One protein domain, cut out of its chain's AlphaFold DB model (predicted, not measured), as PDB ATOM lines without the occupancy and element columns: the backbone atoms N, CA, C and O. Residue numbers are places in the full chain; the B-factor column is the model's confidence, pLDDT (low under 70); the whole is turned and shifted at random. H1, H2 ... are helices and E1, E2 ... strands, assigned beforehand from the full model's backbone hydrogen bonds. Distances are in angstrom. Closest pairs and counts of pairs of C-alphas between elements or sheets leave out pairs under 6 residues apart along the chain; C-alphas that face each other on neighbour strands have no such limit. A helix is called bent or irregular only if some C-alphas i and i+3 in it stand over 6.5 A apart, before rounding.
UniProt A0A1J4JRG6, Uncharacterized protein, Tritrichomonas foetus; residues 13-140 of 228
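AT A GLANCE: This is residues 13 to 140 of the 228 residues of an uncharacterized protein of Tritrichomonas foetus (UniProt A0A1J4JRG6). A small, twisted four-stranded sheet makes the core of a compact body, with helices H1 and H4 over one face of it, towards opposite edges, and H7 as an arm whose residues 126 to 140 stick out free. H2 folds back on H1, H3 joins H2 to H4, and the short helices H5 and H6 sit in separate loops, H5 near H2 and H6 near H1, with H6 away from the sheet. The printed part has 128 residues, with the order H1 H2 E1 E2 H3 H4 E3 H5 E4 H6 H7; the sheet order is E1 E2 E4 E3, antiparallel throughout, and the class is mixed, helices and strands. The whole is compact, with a radius of gyration of the C-alphas of 15.2 A and spans of 44 by 38 by 28 A.

IN THESE COORDINATES: H1, residues 13 to 25, begins with C-alpha 13 at (-5.463, -46.117, -19.530) and is 18.4 A long. H2 is residues 27 to 33, E1 residues 35 to 37 and E2 residues 42 to 45. H3, residues 47 to 54, is followed by H4, residues 58 to 67, 14.2 A. E3 is residues 70 to 72, H5 residues 79 to 84. E4, residues 93 to 97, spans 13.6 A from C-alpha 93 at (-10.655, -42.957, -3.458). H6 is residues 108 to 112. H7, residues 122 to 138, runs 24.6 A to C-alpha 138 at (-7.123, -68.237, 6.545).

HOW THE PARTS SIT: E1 and E2 form a hairpin, with N 36 and O 44 2.9 A apart. E2 and E4 are antiparallel neighbours, with N 45 and O 93 within hydrogen-bond range at 2.8 A, and E4 and E3 are antiparallel neighbours, with N 71 and O 96 within hydrogen-bond range at 2.9 A. E2, H3, H4 and E3 make a split strand-helix-strand unit, two strands of one sheet with helices between them along the chain and E4 between them in the sheet, its crossover right-handed. H1 and H4 on the same face give two layers, helices on one face of a sheet. H1 is over E1 and stands up from the sheet; C-alphas of Leu 20 and Thr 36 are closest, 5.2 A. H4 is over none of the strands, only just, with 2 C-alphas falling on E3. H1 and H2, a helical hairpin, touch through residues 19 to 23 of H1, closest C-alphas Ser 23 and Ile 30, 5.1 A, at a shallow tilt of 32 degrees, opposite ways. H2 only grazes the sheet and is irregular, C-alphas 28 and 31 being 7.1 A apart. H2 and H3 only just touch, with 3 pairs of C-alphas within 8 A, the closest those of Asn 33 and Gln 50, 7.3 A. H3 and H4 touch about perpendicular, 88 degrees, C-alphas of Ala 51 and Val 58 5.3 A apart. H4 and H7 touch only at their ends, only just, with 3 pairs of C-alphas within 8 A, the closest those of Cys 67 and Leu 125, 7.3 A. H5 is close but not clearly touching H2, and H6 likewise H1, with closest C-alphas Ala 31 and Ala 84 at 6.1 A and Leu 14 and Phe 111 at 7.8 A. Each O i to N i+4 pair is within hydrogen-bond range in H1, H3, H4, H5, H6 and H7; H2 has 1 of 3, and 2 of 4 O i to N i+3 pairs.

THE WHOLE: The C-alphas farthest apart, those of His 26 and Lys 140, are 46.0 A apart. The printed part has no cut, and no link is long. The mean pLDDT of the printed part is 86.4; residues 83 to 90 and 136 to 140 are under 70.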
ATOM      1  N   PRO A  13      -6.751 -46.472 -20.113       92.00
ATOM      2  CA  PRO A  13      -5.463 -46.117 -19.530       92.00
ATOM      3  C   PRO A  13      -4.974 -44.736 -19.982       92.00
ATOM      4  O   PRO A  13      -4.555 -43.938 -19.148       92.00
ATOM      5  N   LEU A  14      -5.082 -44.424 -21.279       91.06
ATOM      6  CA  LEU A  14      -4.626 -43.143 -21.820       91.06
ATOM      7  C   LEU A  14      -5.456 -41.984 -21.265       91.06
ATOM      8  O   LEU A  14      -4.900 -41.001 -20.789       91.06
ATOM      9  N   ARG A  15      -6.786 -42.134 -21.202       92.69
ATOM     10  CA  ARG A  15      -7.661 -41.119 -20.586       92.69
ATOM     11  C   ARG A  15      -7.350 -40.890 -19.110       92.69
ATOM     12  O   ARG A  15      -7.573 -39.798 -18.591       92.69
ATOM     13  N   LEU A  16      -6.950 -41.933 -18.384       94.56
ATOM     14  CA  LEU A  16      -6.529 -41.810 -16.989       94.56
ATOM     15  C   LEU A  16      -5.209 -41.038 -16.890       94.56
ATOM     16  O   LEU A  16      -5.133 -40.087 -16.114       94.56
ATOM     17  N   PHE A  17      -4.216 -41.412 -17.700       94.69
ATOM     18  CA  PHE A  17      -2.928 -40.729 -17.786       94.69
ATOM     19  C   PHE A  17      -3.087 -39.242 -18.116       94.69
ATOM     20  O   PHE A  17      -2.604 -38.398 -17.366       94.69
ATOM     21  N   GLU A  18      -3.840 -38.912 -19.167       93.44
ATOM     22  CA  GLU A  18      -4.088 -37.530 -19.589       93.44
ATOM     23  C   GLU A  18      -4.706 -36.695 -18.467       93.44
ATOM     24  O   GLU A  18      -4.264 -35.580 -18.222       93.44
ATOM     25  N   ARG A  19      -5.686 -37.240 -17.736       94.12
ATOM     26  CA  ARG A  19      -6.320 -36.542 -16.605       94.12
ATOM     27  C   ARG A  19      -5.366 -36.303 -15.445       94.12
ATOM     28  O   ARG A  19      -5.405 -35.237 -14.834       94.12
ATOM     29  N   LEU A  20      -4.555 -37.302 -15.113       95.81
ATOM     30  CA  LEU A  20      -3.579 -37.200 -14.034       95.81
ATOM     31  C   LEU A  20      -2.461 -36.215 -14.388       95.81
ATOM     32  O   LEU A  20      -2.039 -35.447 -13.528       95.81
ATOM     33  N   ASN A  21      -2.021 -36.200 -15.646       94.69
ATOM     34  CA  ASN A  21      -1.000 -35.275 -16.122       94.69
ATOM     35  C   ASN A  21      -1.535 -33.840 -16.243       94.69
ATOM     36  O   ASN A  21      -0.899 -32.907 -15.770       94.69
ATOM     37  N   ASP A  22      -2.740 -33.663 -16.786       94.75
ATOM     38  CA  ASP A  22      -3.421 -32.365 -16.847       94.75
ATOM     39  C   ASP A  22      -3.608 -31.778 -15.441       94.75
ATOM     40  O   ASP A  22      -3.252 -30.637 -15.194       94.75
ATOM     41  N   SER A  23      -4.031 -32.589 -14.470       94.62
ATOM     42  CA  SER A  23      -4.190 -32.137 -13.077       94.62
ATOM     43  C   SER A  23      -2.864 -31.856 -12.356       94.62
ATOM     44  O   SER A  23      -2.841 -31.104 -11.386       94.62
ATOM     45  N   LYS A  24      -1.757 -32.460 -12.809       93.94
ATOM     46  CA  LYS A  24      -0.400 -32.174 -12.318       93.94
ATOM     47  C   LYS A  24       0.099 -30.823 -12.833       93.94
ATOM     48  O   LYS A  24       0.741 -30.094 -12.085       93.94
ATOM     49  N   LEU A  25      -0.173 -30.518 -14.101       94.38
ATOM     50  CA  LEU A  25       0.225 -29.266 -14.752       94.38
ATOM     51  C   LEU A  25      -0.697 -28.098 -14.372       94.38
ATOM     52  O   LEU A  25      -0.230 -26.973 -14.231       94.38
ATOM     53  N   HIS A  26      -1.980 -28.393 -14.161       93.75
ATOM     54  CA  HIS A  26      -3.055 -27.449 -13.872       93.75
ATOM     55  C   HIS A  26      -3.840 -27.902 -12.629       93.75
ATOM     56  O   HIS A  26      -4.895 -28.537 -12.754       93.75
ATOM     57  N   PRO A  27      -3.346 -27.620 -11.407       91.31
ATOM     58  CA  PRO A  27      -4.015 -28.012 -10.165       91.31
ATOM     59  C   PRO A  27      -5.452 -27.479 -10.031       91.31
ATOM     60  O   PRO A  27      -6.300 -28.107  -9.397       91.31
ATOM     61  N   GLU A  28      -5.765 -26.351 -10.664       90.06
ATOM     62  CA  GLU A  28      -7.113 -25.789 -10.767       90.06
ATOM     63  C   GLU A  28      -8.110 -26.744 -11.448       90.06
ATOM     64  O   GLU A  28      -9.294 -26.756 -11.103       90.06
ATOM     65  N   ASN A  29      -7.629 -27.622 -12.334       91.19
ATOM     66  CA  ASN A  29      -8.448 -28.588 -13.060       91.19
ATOM     67  C   ASN A  29      -8.722 -29.867 -12.253       91.19
ATOM     68  O   ASN A  29      -9.493 -30.710 -12.711       91.19
ATOM     69  N   ILE A  30      -8.153 -30.046 -11.050       91.38
ATOM     70  CA  ILE A  30      -8.320 -31.274 -10.243       91.38
ATOM     71  C   ILE A  30      -9.802 -31.591  -9.997       91.38
ATOM     72  O   ILE A  30     -10.229 -32.742 -10.133       91.38
ATOM     73  N   ALA A  31     -10.605 -30.583  -9.644       88.00
ATOM     74  CA  ALA A  31     -12.034 -30.768  -9.394       88.00
ATOM     75  C   ALA A  31     -12.797 -31.145 -10.676       88.00
ATOM     76  O   ALA A  31     -13.718 -31.968 -10.639       88.00
ATOM     77  N   GLU A  32     -12.393 -30.580 -11.817       88.56
ATOM     78  CA  GLU A  32     -12.998 -30.865 -13.114       88.56
ATOM     79  C   GLU A  32     -12.627 -32.261 -13.620       88.56
ATOM     80  O   GLU A  32     -13.522 -33.011 -14.018       88.56
ATOM     81  N   ASN A  33     -11.345 -32.625 -13.561       91.44
ATOM     82  CA  ASN A  33     -10.809 -33.909 -14.005       91.44
ATOM     83  C   ASN A  33     -11.203 -35.064 -13.080       91.44
ATOM     84  O   ASN A  33     -11.366 -36.196 -13.543       91.44
ATOM     85  N   GLY A  34     -11.359 -34.791 -11.782       92.12
ATOM     86  CA  GLY A  34     -11.638 -35.804 -10.770       92.12
ATOM     87  C   GLY A  34     -10.483 -36.787 -10.572       92.12
ATOM     88  O   GLY A  34     -10.734 -37.946 -10.253       92.12
ATOM     89  N   ALA A  35      -9.244 -36.352 -10.801       94.81
ATOM     90  CA  ALA A  35      -8.042 -37.167 -10.679       94.81
ATOM     91  C   ALA A  35      -6.855 -36.302 -10.238       94.81
ATOM     92  O   ALA A  35      -6.751 -35.163 -10.673       94.81
ATOM     93  N   THR A  36      -5.963 -36.815  -9.393       95.69
ATOM     94  CA  THR A  36      -4.696 -36.140  -9.053       95.69
ATOM     95  C   THR A  36      -3.688 -37.116  -8.448       95.69
ATOM     96  O   THR A  36      -4.081 -38.136  -7.883       95.69
ATOM     97  N   TRP A  37      -2.394 -36.817  -8.535       96.31
ATOM     98  CA  TRP A  37      -1.351 -37.575  -7.840       96.31
ATOM     99  C   TRP A  37      -1.266 -37.154  -6.367       96.31
ATOM    100  O   TRP A  37      -1.283 -35.969  -6.053       96.31
ATOM    101  N   LEU A  38      -1.148 -38.128  -5.462       94.38
ATOM    102  CA  LEU A  38      -0.863 -37.890  -4.039       94.38
ATOM    103  C   LEU A  38       0.608 -38.145  -3.695       94.38
ATOM    104  O   LEU A  38       1.151 -37.543  -2.776       94.38
ATOM    105  N   SER A  39       1.242 -39.072  -4.409       94.31
ATOM    106  CA  SER A  39       2.670 -39.378  -4.319       94.31
ATOM    107  C   SER A  39       3.156 -39.921  -5.665       94.31
ATOM    108  O   SER A  39       2.392 -39.951  -6.630       94.31
ATOM    109  N   ASN A  40       4.407 -40.389  -5.737       94.56
ATOM    110  CA  ASN A  40       4.959 -40.935  -6.977       94.56
ATOM    111  C   ASN A  40       4.141 -42.105  -7.543       94.56
ATOM    112  O   ASN A  40       3.991 -42.194  -8.750       94.56
ATOM    113  N   ASN A  41       3.588 -42.969  -6.685       95.12
ATOM    114  CA  ASN A  41       2.905 -44.202  -7.106       95.12
ATOM    115  C   ASN A  41       1.425 -44.240  -6.696       95.12
ATOM    116  O   ASN A  41       0.727 -45.206  -6.997       95.12
ATOM    117  N   VAL A  42       0.949 -43.231  -5.961       96.69
ATOM    118  CA  VAL A  42      -0.426 -43.178  -5.444       96.69
ATOM    119  C   VAL A  42      -1.131 -41.978  -6.033       96.69
ATOM    120  O   VAL A  42      -0.619 -40.859  -5.985       96.69
ATOM    121  N   PHE A  43      -2.341 -42.199  -6.517       96.69
ATOM    122  CA  PHE A  43      -3.204 -41.160  -7.052       96.69
ATOM    123  C   PHE A  43      -4.608 -41.258  -6.457       96.69
ATOM    124  O   PHE A  43      -5.067 -42.322  -6.045       96.69
ATOM    125  N   ALA A  44      -5.290 -40.121  -6.384       95.75
ATOM    126  CA  ALA A  44      -6.658 -39.998  -5.918       95.75
ATOM    127  C   ALA A  44      -7.598 -39.802  -7.104       95.75
ATOM    128  O   ALA A  44      -7.311 -39.030  -8.019       95.75
ATOM    129  N   ILE A  45      -8.744 -40.476  -7.063       95.00
ATOM    130  CA  ILE A  45      -9.766 -40.438  -8.105       95.00
ATOM    131  C   ILE A  45     -11.137 -40.223  -7.482       95.00
ATOM    132  O   ILE A  45     -11.542 -40.902  -6.536       95.00
ATOM    133  N   ASN A  46     -11.906 -39.337  -8.095       93.44
ATOM    134  CA  ASN A  46     -13.338 -39.242  -7.904       93.44
ATOM    135  C   ASN A  46     -14.040 -40.115  -8.955       93.44
ATOM    136  O   ASN A  46     -14.318 -39.689 -10.078       93.44
ATOM    137  N   THR A  47     -14.343 -41.362  -8.585       90.69
ATOM    138  CA  THR A  47     -14.873 -42.375  -9.518       90.69
ATOM    139  C   THR A  47     -16.232 -41.988 -10.103       90.69
ATOM    140  O   THR A  47     -16.535 -42.332 -11.245       90.69
ATOM    141  N   LYS A  48     -17.044 -41.218  -9.363       90.06
ATOM    142  CA  LYS A  48     -18.308 -40.659  -9.866       90.06
ATOM    143  C   LYS A  48     -18.072 -39.591 -10.926       90.06
ATOM    144  O   LYS A  48     -18.729 -39.619 -11.963       90.06
ATOM    145  N   ARG A  49     -17.129 -38.675 -10.693       90.94
ATOM    146  CA  ARG A  49     -16.774 -37.632 -11.662       90.94
ATOM    147  C   ARG A  49     -16.207 -38.241 -12.943       90.94
ATOM    148  O   ARG A  49     -16.642 -37.892 -14.033       90.94
ATOM    149  N   GLN A  50     -15.320 -39.221 -12.820       91.44
ATOM    150  CA  GLN A  50     -14.801 -39.962 -13.966       91.44
ATOM    151  C   GLN A  50     -15.894 -40.713 -14.732       91.44
ATOM    152  O   GLN A  50     -15.908 -40.665 -15.959       91.44
ATOM    153  N   ALA A  51     -16.832 -41.362 -14.035       90.94
ATOM    154  CA  ALA A  51     -17.979 -42.018 -14.660       90.94
ATOM    155  C   ALA A  51     -18.830 -41.030 -15.480       90.94
ATOM    156  O   ALA A  51     -19.247 -41.356 -16.592       90.94
ATOM    157  N   GLN A  52     -19.035 -39.809 -14.969       90.94
ATOM    158  CA  GLN A  52     -19.730 -38.735 -15.688       90.94
ATOM    159  C   GLN A  52     -18.965 -38.289 -16.942       90.94
ATOM    160  O   GLN A  52     -19.565 -38.203 -18.012       90.94
ATOM    161  N   ILE A  53     -17.653 -38.048 -16.830       90.56
ATOM    162  CA  ILE A  53     -16.798 -37.604 -17.946       90.56
ATOM    163  C   ILE A  53     -16.753 -38.662 -19.053       90.56
ATOM    164  O   ILE A  53     -16.995 -38.361 -20.221       90.56
ATOM    165  N   ASP A  54     -16.501 -39.917 -18.685       89.50
ATOM    166  CA  ASP A  54     -16.374 -41.034 -19.627       89.50
ATOM    167  C   ASP A  54     -17.756 -41.517 -20.132       89.50
ATOM    168  O   ASP A  54     -17.844 -42.330 -21.060       89.50
ATOM    169  N   LYS A  55     -18.848 -41.002 -19.542       91.31
ATOM    170  CA  LYS A  55     -20.242 -41.394 -19.797       91.31
ATOM    171  C   LYS A  55     -20.447 -42.906 -19.640       91.31
ATOM    172  O   LYS A  55     -21.018 -43.555 -20.515       91.31
ATOM    173  N   ILE A  56     -19.948 -43.484 -18.553       91.38
ATOM    174  CA  ILE A  56     -20.082 -44.913 -18.220       91.38
ATOM    175  C   ILE A  56     -20.583 -45.082 -16.786       91.38
ATOM    176  O   ILE A  56     -20.577 -44.142 -15.997       91.38
ATOM    177  N   LYS A  57     -21.023 -46.288 -16.417       92.31
ATOM    178  CA  LYS A  57     -21.431 -46.579 -15.033       92.31
ATOM    179  C   LYS A  57     -20.202 -46.596 -14.113       92.31
ATOM    180  O   LYS A  57     -19.132 -47.048 -14.515       92.31
ATOM    181  N   VAL A  58     -20.366 -46.200 -12.848       91.25
ATOM    182  CA  VAL A  58     -19.289 -46.255 -11.830       91.25
ATOM    183  C   VAL A  58     -18.717 -47.672 -11.693       91.25
ATOM    184  O   VAL A  58     -17.507 -47.848 -11.592       91.25
ATOM    185  N   ASN A  59     -19.563 -48.702 -11.789       91.75
ATOM    186  CA  ASN A  59     -19.104 -50.094 -11.771       91.75
ATOM    187  C   ASN A  59     -18.171 -50.421 -12.949       91.75
ATOM    188  O   ASN A  59     -17.224 -51.180 -12.772       91.75
ATOM    189  N   SER A  60     -18.389 -49.823 -14.125       92.50
ATOM    190  CA  SER A  60     -17.501 -49.976 -15.284       92.50
ATOM    191  C   SER A  60     -16.158 -49.278 -15.065       92.50
ATOM    192  O   SER A  60     -15.133 -49.814 -15.465       92.50
ATOM    193  N   VAL A  61     -16.142 -48.128 -14.381       92.12
ATOM    194  CA  VAL A  61     -14.897 -47.457 -13.965       92.12
ATOM    195  C   VAL A  61     -14.088 -48.369 -13.040       92.12
ATOM    196  O   VAL A  61     -12.929 -48.661 -13.322       92.12
ATOM    197  N   ASN A  62     -14.715 -48.896 -11.987       91.88
ATOM    198  CA  ASN A  62     -14.066 -49.812 -11.044       91.88
ATOM    199  C   ASN A  62     -13.586 -51.107 -11.725       91.88
ATOM    200  O   ASN A  62     -12.520 -51.636 -11.397       91.88
ATOM    201  N   HIS A  63     -14.359 -51.609 -12.691       92.00
ATOM    202  CA  HIS A  63     -13.967 -52.757 -13.498       92.00
ATOM    203  C   HIS A  63     -12.731 -52.453 -14.347       92.00
ATOM    204  O   HIS A  63     -11.787 -53.234 -14.313       92.00
ATOM    205  N   ASN A  64     -12.690 -51.307 -15.035       93.44
ATOM    206  CA  ASN A  64     -11.528 -50.891 -15.822       93.44
ATOM    207  C   ASN A  64     -10.271 -50.771 -14.957       93.44
ATOM    208  O   ASN A  64      -9.227 -51.285 -15.342       93.44
ATOM    209  N   TYR A  65     -10.376 -50.171 -13.767       93.88
ATOM    210  CA  TYR A  65      -9.264 -50.135 -12.815       93.88
ATOM    211  C   TYR A  65      -8.728 -51.536 -12.511       93.88
ATOM    212  O   TYR A  65      -7.539 -51.799 -12.689       93.88
ATOM    213  N   SER A  66      -9.621 -52.466 -12.171       92.19
ATOM    214  CA  SER A  66      -9.243 -53.854 -11.887       92.19
ATOM    215  C   SER A  66      -8.588 -54.532 -13.100       92.19
ATOM    216  O   SER A  66      -7.555 -55.185 -12.960       92.19
ATOM    217  N   CYS A  67      -9.154 -54.348 -14.298       92.69
ATOM    218  CA  CYS A  67      -8.630 -54.891 -15.553       92.69
ATOM    219  C   CYS A  67      -7.256 -54.341 -15.933       92.69
ATOM    220  O   CYS A  67      -6.578 -54.971 -16.732       92.69
ATOM    221  N   HIS A  68      -6.831 -53.209 -15.379       92.69
ATOM    222  CA  HIS A  68      -5.523 -52.614 -15.655       92.69
ATOM    223  C   HIS A  68      -4.542 -52.738 -14.483       92.69
ATOM    224  O   HIS A  68      -3.576 -51.986 -14.416       92.69
ATOM    225  N   GLY A  69      -4.795 -53.662 -13.548       92.00
ATOM    226  CA  GLY A  69      -3.902 -53.895 -12.410       92.00
ATOM    227  C   GLY A  69      -3.878 -52.752 -11.395       92.00
ATOM    228  O   GLY A  69      -2.986 -52.700 -10.557       92.00
ATOM    229  N   ILE A  70      -4.861 -51.853 -11.438       95.00
ATOM    230  CA  ILE A  70      -4.965 -50.744 -10.497       95.00
ATOM    231  C   ILE A  70      -5.789 -51.198  -9.297       95.00
ATOM    232  O   ILE A  70      -6.929 -51.655  -9.428       95.00
ATOM    233  N   ILE A  71      -5.210 -51.039  -8.114       93.75
ATOM    234  CA  ILE A  71      -5.773 -51.491  -6.845       93.75
ATOM    235  C   ILE A  71      -6.120 -50.308  -5.950       93.75
ATOM    236  O   ILE A  71      -5.452 -49.275  -5.972       93.75
ATOM    237  N   HIS A  72      -7.179 -50.469  -5.157       94.00
ATOM    238  CA  HIS A  72      -7.497 -49.525  -4.092       94.00
ATOM    239  C   HIS A  72      -6.470 -49.664  -2.970       94.00
ATOM    240  O   HIS A  72      -6.086 -50.781  -2.616       94.00
ATOM    241  N   VAL A  73      -6.066 -48.539  -2.398       94.25
ATOM    242  CA  VAL A  73      -5.180 -48.490  -1.233       94.25
ATOM    243  C   VAL A  73      -5.758 -47.563  -0.193       94.25
ATOM    244  O   VAL A  73      -6.402 -46.583  -0.546       94.25
ATOM    245  N   ASP A  74      -5.514 -47.852   1.077       90.56
ATOM    246  CA  ASP A  74      -6.045 -47.054   2.179       90.56
ATOM    247  C   ASP A  74      -5.042 -45.956   2.552       90.56
ATOM    248  O   ASP A  74      -4.319 -46.043   3.542       90.56
ATOM    249  N   VAL A  75      -4.967 -44.926   1.706       89.69
ATOM    250  CA  VAL A  75      -4.162 -43.724   1.950       89.69
ATOM    251  C   VAL A  75      -5.107 -42.557   2.258       89.69
ATOM    252  O   VAL A  75      -6.062 -42.340   1.510       89.69
ATOM    253  N   PRO A  76      -4.876 -41.786   3.337       87.69
ATOM    254  CA  PRO A  76      -5.731 -40.655   3.675       87.69
ATOM    255  C   PRO A  76      -5.840 -39.644   2.528       87.69
ATOM    256  O   PRO A  76      -4.832 -39.184   1.989       87.69
ATOM    257  N   ILE A  77      -7.071 -39.267   2.177       88.88
ATOM    258  CA  ILE A  77      -7.328 -38.204   1.203       88.88
ATOM    259  C   ILE A  77      -7.034 -36.845   1.856       88.88
ATOM    260  O   ILE A  77      -7.608 -36.548   2.908       88.88
ATOM    261  N   PRO A  78      -6.205 -35.985   1.234       85.81
ATOM    262  CA  PRO A  78      -5.974 -34.635   1.727       85.81
ATOM    263  C   PRO A  78      -7.279 -33.833   1.906       85.81
ATOM    264  O   PRO A  78      -8.131 -33.849   1.009       85.81
ATOM    265  N   PRO A  79      -7.435 -33.063   3.002       82.31
ATOM    266  CA  PRO A  79      -8.676 -32.343   3.301       82.31
ATOM    267  C   PRO A  79      -9.144 -31.403   2.185       82.31
ATOM    268  O   PRO A  79     -10.340 -31.299   1.924       82.31
ATOM    269  N   HIS A  80      -8.216 -30.757   1.472       81.19
ATOM    270  CA  HIS A  80      -8.552 -29.839   0.383       81.19
ATOM    271  C   HIS A  80      -9.271 -30.535  -0.791       81.19
ATOM    272  O   HIS A  80     -10.143 -29.927  -1.409       81.19
ATOM    273  N   LEU A  81      -8.990 -31.818  -1.059       81.56
ATOM    274  CA  LEU A  81      -9.696 -32.600  -2.085       81.56
ATOM    275  C   LEU A  81     -11.097 -33.011  -1.630       81.56
ATOM    276  O   LEU A  81     -12.044 -32.992  -2.421       81.56
ATOM    277  N   ALA A  82     -11.247 -33.348  -0.346       72.50
ATOM    278  CA  ALA A  82     -12.546 -33.662   0.241       72.50
ATOM    279  C   ALA A  82     -13.494 -32.451   0.168       72.50
ATOM    280  O   ALA A  82     -14.669 -32.604  -0.172       72.50
ATOM    281  N   SER A  83     -12.964 -31.247   0.394       66.25
ATOM    282  CA  SER A  83     -13.698 -29.978   0.297       66.25
ATOM    283  C   SER A  83     -14.000 -29.565  -1.148       66.25
ATOM    284  O   SER A  83     -15.094 -29.074  -1.428       66.25
ATOM    285  N   ALA A  84     -13.077 -29.817  -2.086       62.44
ATOM    286  CA  ALA A  84     -13.232 -29.482  -3.507       62.44
ATOM    287  C   ALA A  84     -14.408 -30.203  -4.187       62.44
ATOM    288  O   ALA A  84     -14.878 -29.788  -5.242       62.44
ATOM    289  N   SER A  85     -14.925 -31.277  -3.583       60.28
ATOM    290  CA  SER A  85     -16.068 -32.004  -4.129       60.28
ATOM    291  C   SER A  85     -17.385 -31.209  -4.100       60.28
ATOM    292  O   SER A  85     -18.335 -31.657  -4.747       60.28
ATOM    293  N   GLY A  86     -17.503 -30.119  -3.326       55.12
ATOM    294  CA  GLY A  86     -18.719 -29.285  -3.215       55.12
ATOM    295  C   GLY A  86     -20.001 -30.022  -2.782       55.12
ATOM    296  O   GLY A  86     -21.077 -29.443  -2.696       55.12
ATOM    297  N   SER A  87     -19.907 -31.324  -2.525       53.81
ATOM    298  CA  SER A  87     -21.015 -32.244  -2.334       53.81
ATOM    299  C   SER A  87     -20.520 -33.398  -1.483       53.81
ATOM    300  O   SER A  87     -19.590 -34.107  -1.865       53.81
ATOM    301  N   LYS A  88     -21.209 -33.662  -0.367       58.28
ATOM    302  CA  LYS A  88     -20.967 -34.825   0.510       58.28
ATOM    303  C   LYS A  88     -21.036 -36.174  -0.235       58.28
ATOM    304  O   LYS A  88     -20.725 -37.216   0.337       58.28
ATOM    305  N   ARG A  89     -21.484 -36.184  -1.501       56.97
ATOM    306  CA  ARG A  89     -21.726 -37.388  -2.304       56.97
ATOM    307  C   ARG A  89     -20.571 -37.805  -3.212       56.97
ATOM    308  O   ARG A  89     -20.655 -38.936  -3.705       56.97
ATOM    309  N   HIS A  90     -19.544 -36.987  -3.469       65.88
ATOM    310  CA  HIS A  90     -18.409 -37.440  -4.286       65.88
ATOM    311  C   HIS A  90     -17.203 -37.777  -3.411       65.88
ATOM    312  O   HIS A  90     -16.355 -36.951  -3.093       65.88
ATOM    313  N   LYS A  91     -17.167 -39.045  -2.996       81.81
ATOM    314  CA  LYS A  91     -16.028 -39.604  -2.279       81.81
ATOM    315  C   LYS A  91     -14.866 -39.785  -3.251       81.81
ATOM    316  O   LYS A  91     -15.038 -40.369  -4.323       81.81
ATOM    317  N   TRP A  92     -13.714 -39.264  -2.854       90.19
ATOM    318  CA  TRP A  92     -12.435 -39.586  -3.464       90.19
ATOM    319  C   TRP A  92     -11.942 -40.924  -2.922       90.19
ATOM    320  O   TRP A  92     -12.176 -41.250  -1.758       90.19
ATOM    321  N   TYR A  93     -11.264 -41.674  -3.776       92.88
ATOM    322  CA  TYR A  93     -10.655 -42.957  -3.458       92.88
ATOM    323  C   TYR A  93      -9.204 -42.941  -3.917       92.88
ATOM    324  O   TYR A  93      -8.880 -42.304  -4.922       92.88
ATOM    325  N   THR A  94      -8.341 -43.637  -3.191       95.50
ATOM    326  CA  THR A  94      -6.915 -43.726  -3.497       95.50
ATOM    327  C   THR A  94      -6.585 -45.037  -4.177       95.50
ATOM    328  O   THR A  94      -7.063 -46.105  -3.796       95.50
ATOM    329  N   PHE A  95      -5.743 -44.942  -5.196       96.31
ATOM    330  CA  PHE A  95      -5.359 -46.053  -6.041       96.31
ATOM    331  C   PHE A  95      -3.852 -46.055  -6.279       96.31
ATOM    332  O   PHE A  95      -3.195 -45.014  -6.223       96.31
ATOM    333  N   MET A  96      -3.319 -47.234  -6.576       96.00
ATOM    334  CA  MET A  96      -1.981 -47.412  -7.133       96.00
ATOM    335  C   MET A  96      -1.999 -48.505  -8.195       96.00
ATOM    336  O   MET A  96      -2.867 -49.381  -8.179       96.00
ATOM    337  N   ASP A  97      -1.031 -48.464  -9.101       94.75
ATOM    338  CA  ASP A  97      -0.706 -49.620  -9.929       94.75
ATOM    339  C   ASP A  97      -0.048 -50.697  -9.063       94.75
ATOM    340  O   ASP A  97       0.885 -50.424  -8.304       94.75
ATOM    341  N   GLU A  98      -0.554 -51.919  -9.162       91.44
ATOM    342  CA  GLU A  98      -0.035 -53.047  -8.406       91.44
ATOM    343  C   GLU A  98       1.408 -53.388  -8.789       91.44
ATOM    344  O   GLU A  98       2.202 -53.728  -7.910       91.44
ATOM    345  N   ASP A  99       1.768 -53.230 -10.065       90.25
ATOM    346  CA  ASP A  99       3.131 -53.477 -10.542       90.25
ATOM    347  C   ASP A  99       4.069 -52.292 -10.221       90.25
ATOM    348  O   ASP A  99       5.283 -52.390 -10.417       90.25
ATOM    349  N   ARG A 100       3.521 -51.183  -9.692       90.06
ATOM    350  CA  ARG A 100       4.211 -49.931  -9.324       90.06
ATOM    351  C   ARG A 100       5.038 -49.311 -10.455       90.06
ATOM    352  O   ARG A 100       6.020 -48.618 -10.189       90.06
ATOM    353  N   LYS A 101       4.646 -49.548 -11.704       90.56
ATOM    354  CA  LYS A 101       5.285 -48.980 -12.896       90.56
ATOM    355  C   LYS A 101       4.624 -47.675 -13.303       90.56
ATOM    356  O   LYS A 101       5.310 -46.755 -13.731       90.56
ATOM    357  N   PHE A 102       3.309 -47.569 -13.136       93.62
ATOM    358  CA  PHE A 102       2.595 -46.330 -13.415       93.62
ATOM    359  C   PHE A 102       2.831 -45.295 -12.307       93.62
ATOM    360  O   PHE A 102       2.354 -45.456 -11.180       93.62
ATOM    361  N   THR A 103       3.567 -44.230 -12.635       94.19
ATOM    362  CA  THR A 103       4.046 -43.234 -11.668       94.19
ATOM    363  C   THR A 103       3.783 -41.799 -12.120       94.19
ATOM    364  O   THR A 103       3.461 -41.536 -13.279       94.19
ATOM    365  N   CYS A 104       3.957 -40.832 -11.216       93.12
ATOM    366  CA  CYS A 104       3.788 -39.414 -11.531       93.12
ATOM    367  C   CYS A 104       4.864 -38.863 -12.483       93.12
ATOM    368  O   CYS A 104       4.679 -37.777 -13.044       93.12
ATOM    369  N   SER A 105       5.978 -39.578 -12.653       91.75
ATOM    370  CA  SER A 105       7.055 -39.271 -13.598       91.75
ATOM    371  C   SER A 105       6.891 -39.951 -14.955       91.75
ATOM    372  O   SER A 105       7.657 -39.629 -15.855       91.75
ATOM    373  N   THR A 106       5.919 -40.858 -15.111       90.00
ATOM    374  CA  THR A 106       5.682 -41.559 -16.377       90.00
ATOM    375  C   THR A 106       5.476 -40.554 -17.509       90.00
ATOM    376  O   THR A 106       4.603 -39.684 -17.417       90.00
ATOM    377  N   THR A 107       6.267 -40.669 -18.575       88.94
ATOM    378  CA  THR A 107       6.114 -39.810 -19.755       88.94
ATOM    379  C   THR A 107       5.074 -40.370 -20.721       88.94
ATOM    380  O   THR A 107       4.648 -41.525 -20.621       88.94
ATOM    381  N   ARG A 108       4.640 -39.547 -21.680       87.25
ATOM    382  CA  ARG A 108       3.686 -39.988 -22.701       87.25
ATOM    383  C   ARG A 108       4.285 -41.088 -23.579       87.25
ATOM    384  O   ARG A 108       3.600 -42.057 -23.884       87.25
ATOM    385  N   GLU A 109       5.563 -40.971 -23.919       86.44
ATOM    386  CA  GLU A 109       6.289 -41.940 -24.739       86.44
ATOM    387  C   GLU A 109       6.386 -43.296 -24.029       86.44
ATOM    388  O   GLU A 109       6.103 -44.336 -24.620       86.44
ATOM    389  N   GLU A 110       6.724 -43.302 -22.736       85.75
ATOM    390  CA  GLU A 110       6.765 -44.521 -21.917       85.75
ATOM    391  C   GLU A 110       5.394 -45.193 -21.802       85.75
ATOM    392  O   GLU A 110       5.282 -46.426 -21.781       85.75
ATOM    393  N   PHE A 111       4.346 -44.373 -21.727       85.31
ATOM    394  CA  PHE A 111       2.972 -44.830 -21.655       85.31
ATOM    395  C   PHE A 111       2.516 -45.482 -22.967       85.31
ATOM    396  O   PHE A 111       1.967 -46.586 -22.949       85.31
ATOM    397  N   GLU A 112       2.767 -44.827 -24.101       83.12
ATOM    398  CA  GLU A 112       2.389 -45.298 -25.439       83.12
ATOM    399  C   GLU A 112       3.175 -46.548 -25.863       83.12
ATOM    400  O   GLU A 112       2.627 -47.415 -26.538       83.12
ATOM    401  N   GLN A 113       4.399 -46.729 -25.361       83.06
ATOM    402  CA  GLN A 113       5.158 -47.980 -25.494       83.06
ATOM    403  C   GLN A 113       4.547 -49.165 -24.711       83.06
ATOM    404  O   GLN A 113       5.096 -50.267 -24.743       83.06
ATOM    405  N   GLY A 114       3.435 -48.967 -23.990       73.12
ATOM    406  CA  GLY A 114       2.651 -50.036 -23.362       73.12
ATOM    407  C   GLY A 114       3.262 -50.628 -22.090       73.12
ATOM    408  O   GLY A 114       2.864 -51.708 -21.656       73.12
ATOM    409  N   LYS A 115       4.229 -49.946 -21.467       73.06
ATOM    410  CA  LYS A 115       5.042 -50.516 -20.376       73.06
ATOM    411  C   LYS A 115       4.436 -50.374 -18.973       73.06
ATOM    412  O   LYS A 115       4.953 -50.985 -18.037       73.06
ATOM    413  N   MET A 116       3.378 -49.572 -18.815       79.00
ATOM    414  CA  MET A 116       3.002 -49.007 -17.509       79.00
ATOM    415  C   MET A 116       1.746 -49.617 -16.882       79.00
ATOM    416  O   MET A 116       1.756 -49.906 -15.694       79.00
ATOM    417  N   LEU A 117       0.676 -49.835 -17.655       87.12
ATOM    418  CA  LEU A 117      -0.579 -50.404 -17.148       87.12
ATOM    419  C   LEU A 117      -0.921 -51.687 -17.897       87.12
ATOM    420  O   LEU A 117      -1.445 -51.666 -19.013       87.12
ATOM    421  N   ARG A 118      -0.627 -52.822 -17.264       82.81
ATOM    422  CA  ARG A 118      -0.863 -54.142 -17.843       82.81
ATOM    423  C   ARG A 118      -2.356 -54.462 -17.870       82.81
ATOM    424  O   ARG A 118      -3.028 -54.424 -16.843       82.81
ATOM    425  N   PHE A 119      -2.864 -54.860 -19.034       86.94
ATOM    426  CA  PHE A 119      -4.197 -55.452 -19.120       86.94
ATOM    427  C   PHE A 119      -4.204 -56.859 -18.509       86.94
ATOM    428  O   PHE A 119      -3.340 -57.688 -18.804       86.94
ATOM    429  N   ARG A 120      -5.206 -57.133 -17.680       86.19
ATOM    430  CA  ARG A 120      -5.428 -58.409 -17.006       86.19
ATOM    431  C   ARG A 120      -6.666 -59.080 -17.558       86.19
ATOM    432  O   ARG A 120      -7.743 -58.490 -17.649       86.19
ATOM    433  N   SER A 121      -6.512 -60.352 -17.902       85.75
ATOM    434  CA  SER A 121      -7.610 -61.142 -18.453       85.75
ATOM    435  C   SER A 121      -8.685 -61.424 -17.398       85.75
ATOM    436  O   SER A 121      -8.419 -61.470 -16.196       85.75
ATOM    437  N   LYS A 122      -9.915 -61.719 -17.840       82.44
ATOM    438  CA  LYS A 122     -10.990 -62.164 -16.933       82.44
ATOM    439  C   LYS A 122     -10.590 -63.393 -16.106       82.44
ATOM    440  O   LYS A 122     -11.008 -63.497 -14.957       82.44
ATOM    441  N   LYS A 123      -9.799 -64.310 -16.681       85.25
ATOM    442  CA  LYS A 123      -9.297 -65.505 -15.988       85.25
ATOM    443  C   LYS A 123      -8.380 -65.106 -14.832       85.25
ATOM    444  O   LYS A 123      -8.633 -65.499 -13.703       85.25
ATOM    445  N   GLU A 124      -7.405 -64.242 -15.104       84.50
ATOM    446  CA  GLU A 124      -6.465 -63.721 -14.105       84.50
ATOM    447  C   GLU A 124      -7.179 -62.969 -12.968       84.50
ATOM    448  O   GLU A 124      -6.878 -63.168 -11.792       84.50
ATOM    449  N   LEU A 125      -8.193 -62.162 -13.300       82.88
ATOM    450  CA  LEU A 125      -9.004 -61.457 -12.303       82.88
ATOM    451  C   LEU A 125      -9.815 -62.404 -11.408       82.88
ATOM    452  O   LEU A 125      -9.971 -62.125 -10.216       82.88
ATOM    453  N   ARG A 126     -10.348 -63.501 -11.963       85.25
ATOM    454  CA  ARG A 126     -11.081 -64.521 -11.193       85.25
ATOM    455  C   ARG A 126     -10.154 -65.244 -10.227       85.25
ATOM    456  O   ARG A 126     -10.439 -65.234  -9.033       85.25
ATOM    457  N   THR A 127      -9.021 -65.745 -10.718       84.69
ATOM    458  CA  THR A 127      -8.018 -66.440  -9.897       84.69
ATOM    459  C   THR A 127      -7.571 -65.573  -8.719       84.69
ATOM    460  O   THR A 127      -7.646 -65.997  -7.572       84.69
ATOM    461  N   ARG A 128      -7.264 -64.292  -8.949       79.38
ATOM    462  CA  ARG A 128      -6.898 -63.368  -7.860       79.38
ATOM    463  C   ARG A 128      -8.024 -63.059  -6.878       79.38
ATOM    464  O   ARG A 128      -7.771 -62.730  -5.718       79.38
ATOM    465  N   ARG A 129      -9.283 -63.075  -7.321       82.00
ATOM    466  CA  ARG A 129     -10.424 -62.922  -6.408       82.00
ATOM    467  C   ARG A 129     -10.536 -64.140  -5.493       82.00
ATOM    468  O   ARG A 129     -10.775 -63.970  -4.303       82.00
ATOM    469  N   GLU A 130     -10.331 -65.333  -6.037       83.50
ATOM    470  CA  GLU A 130     -10.335 -66.590  -5.286       83.50
ATOM    471  C   GLU A 130      -9.168 -66.663  -4.294       83.50
ATOM    472  O   GLU A 130      -9.396 -67.008  -3.134       83.50
ATOM    473  N   GLU A 131      -7.962 -66.253  -4.695       82.06
ATOM    474  CA  GLU A 131      -6.779 -66.172  -3.824       82.06
ATOM    475  C   GLU A 131      -6.992 -65.207  -2.654       82.06
ATOM    476  O   GLU A 131      -6.744 -65.566  -1.502       82.06
ATOM    477  N   ARG A 132      -7.517 -63.999  -2.913       78.69
ATOM    478  CA  ARG A 132      -7.834 -63.033  -1.845       78.69
ATOM    479  C   ARG A 132      -8.885 -63.568  -0.878       78.69
ATOM    480  O   ARG A 132      -8.746 -63.377   0.327       78.69
ATOM    481  N   ASN A 133      -9.911 -64.249  -1.384       77.38
ATOM    482  CA  ASN A 133     -10.930 -64.866  -0.537       77.38
ATOM    483  C   ASN A 133     -10.335 -65.993   0.326       77.38
ATOM    484  O   ASN A 133     -10.663 -66.090   1.506       77.38
ATOM    485  N   HIS A 134      -9.438 -66.816  -0.229       74.12
ATOM    486  CA  HIS A 134      -8.740 -67.858   0.530       74.12
ATOM    487  C   HIS A 134      -7.849 -67.267   1.624       74.12
ATOM    488  O   HIS A 134      -7.928 -67.713   2.766       74.12
ATOM    489  N   GLN A 135      -7.065 -66.230   1.316       72.25
ATOM    490  CA  GLN A 135      -6.230 -65.549   2.311       72.25
ATOM    491  C   GLN A 135      -7.077 -64.926   3.427       72.25
ATOM    492  O   GLN A 135      -6.790 -65.136   4.600       72.25
ATOM    493  N   GLN A 136      -8.172 -64.234   3.093       66.06
ATOM    494  CA  GLN A 136      -9.073 -63.664   4.104       66.06
ATOM    495  C   GLN A 136      -9.733 -64.723   4.994       66.06
ATOM    496  O   GLN A 136     -10.008 -64.449   6.161       66.06
ATOM    497  N   ASN A 137      -9.993 -65.919   4.466       61.34
ATOM    498  CA  ASN A 137     -10.552 -67.016   5.248       61.34
ATOM    499  C   ASN A 137      -9.497 -67.693   6.138       61.34
ATOM    500  O   ASN A 137      -9.827 -68.105   7.246       61.34
ATOM    501  N   GLN A 138      -8.230 -67.743   5.715       59.72
ATOM    502  CA  GLN A 138      -7.123 -68.237   6.545       59.72
ATOM    503  C   GLN A 138      -6.783 -67.278   7.699       59.72
ATOM    504  O   GLN A 138      -6.460 -67.730   8.793       59.72
ATOM    505  N   SER A 139      -6.945 -65.965   7.515       57.25
ATOM    506  CA  SER A 139      -6.745 -64.970   8.583       57.25
ATOM    507  C   SER A 139      -7.853 -64.951   9.648       57.25
ATOM    508  O   SER A 139      -7.725 -64.240  10.641       57.25
ATOM    509  N   LYS A 140      -8.950 -65.700   9.456       52.44
ATOM    510  CA  LYS A 140     -10.074 -65.827  10.405       52.44
ATOM    511  C   LYS A 140      -9.992 -67.082  11.281       52.44
ATOM    512  O   LYS A 140     -10.997 -67.481  11.869       52.44
TER     513      LYS A 140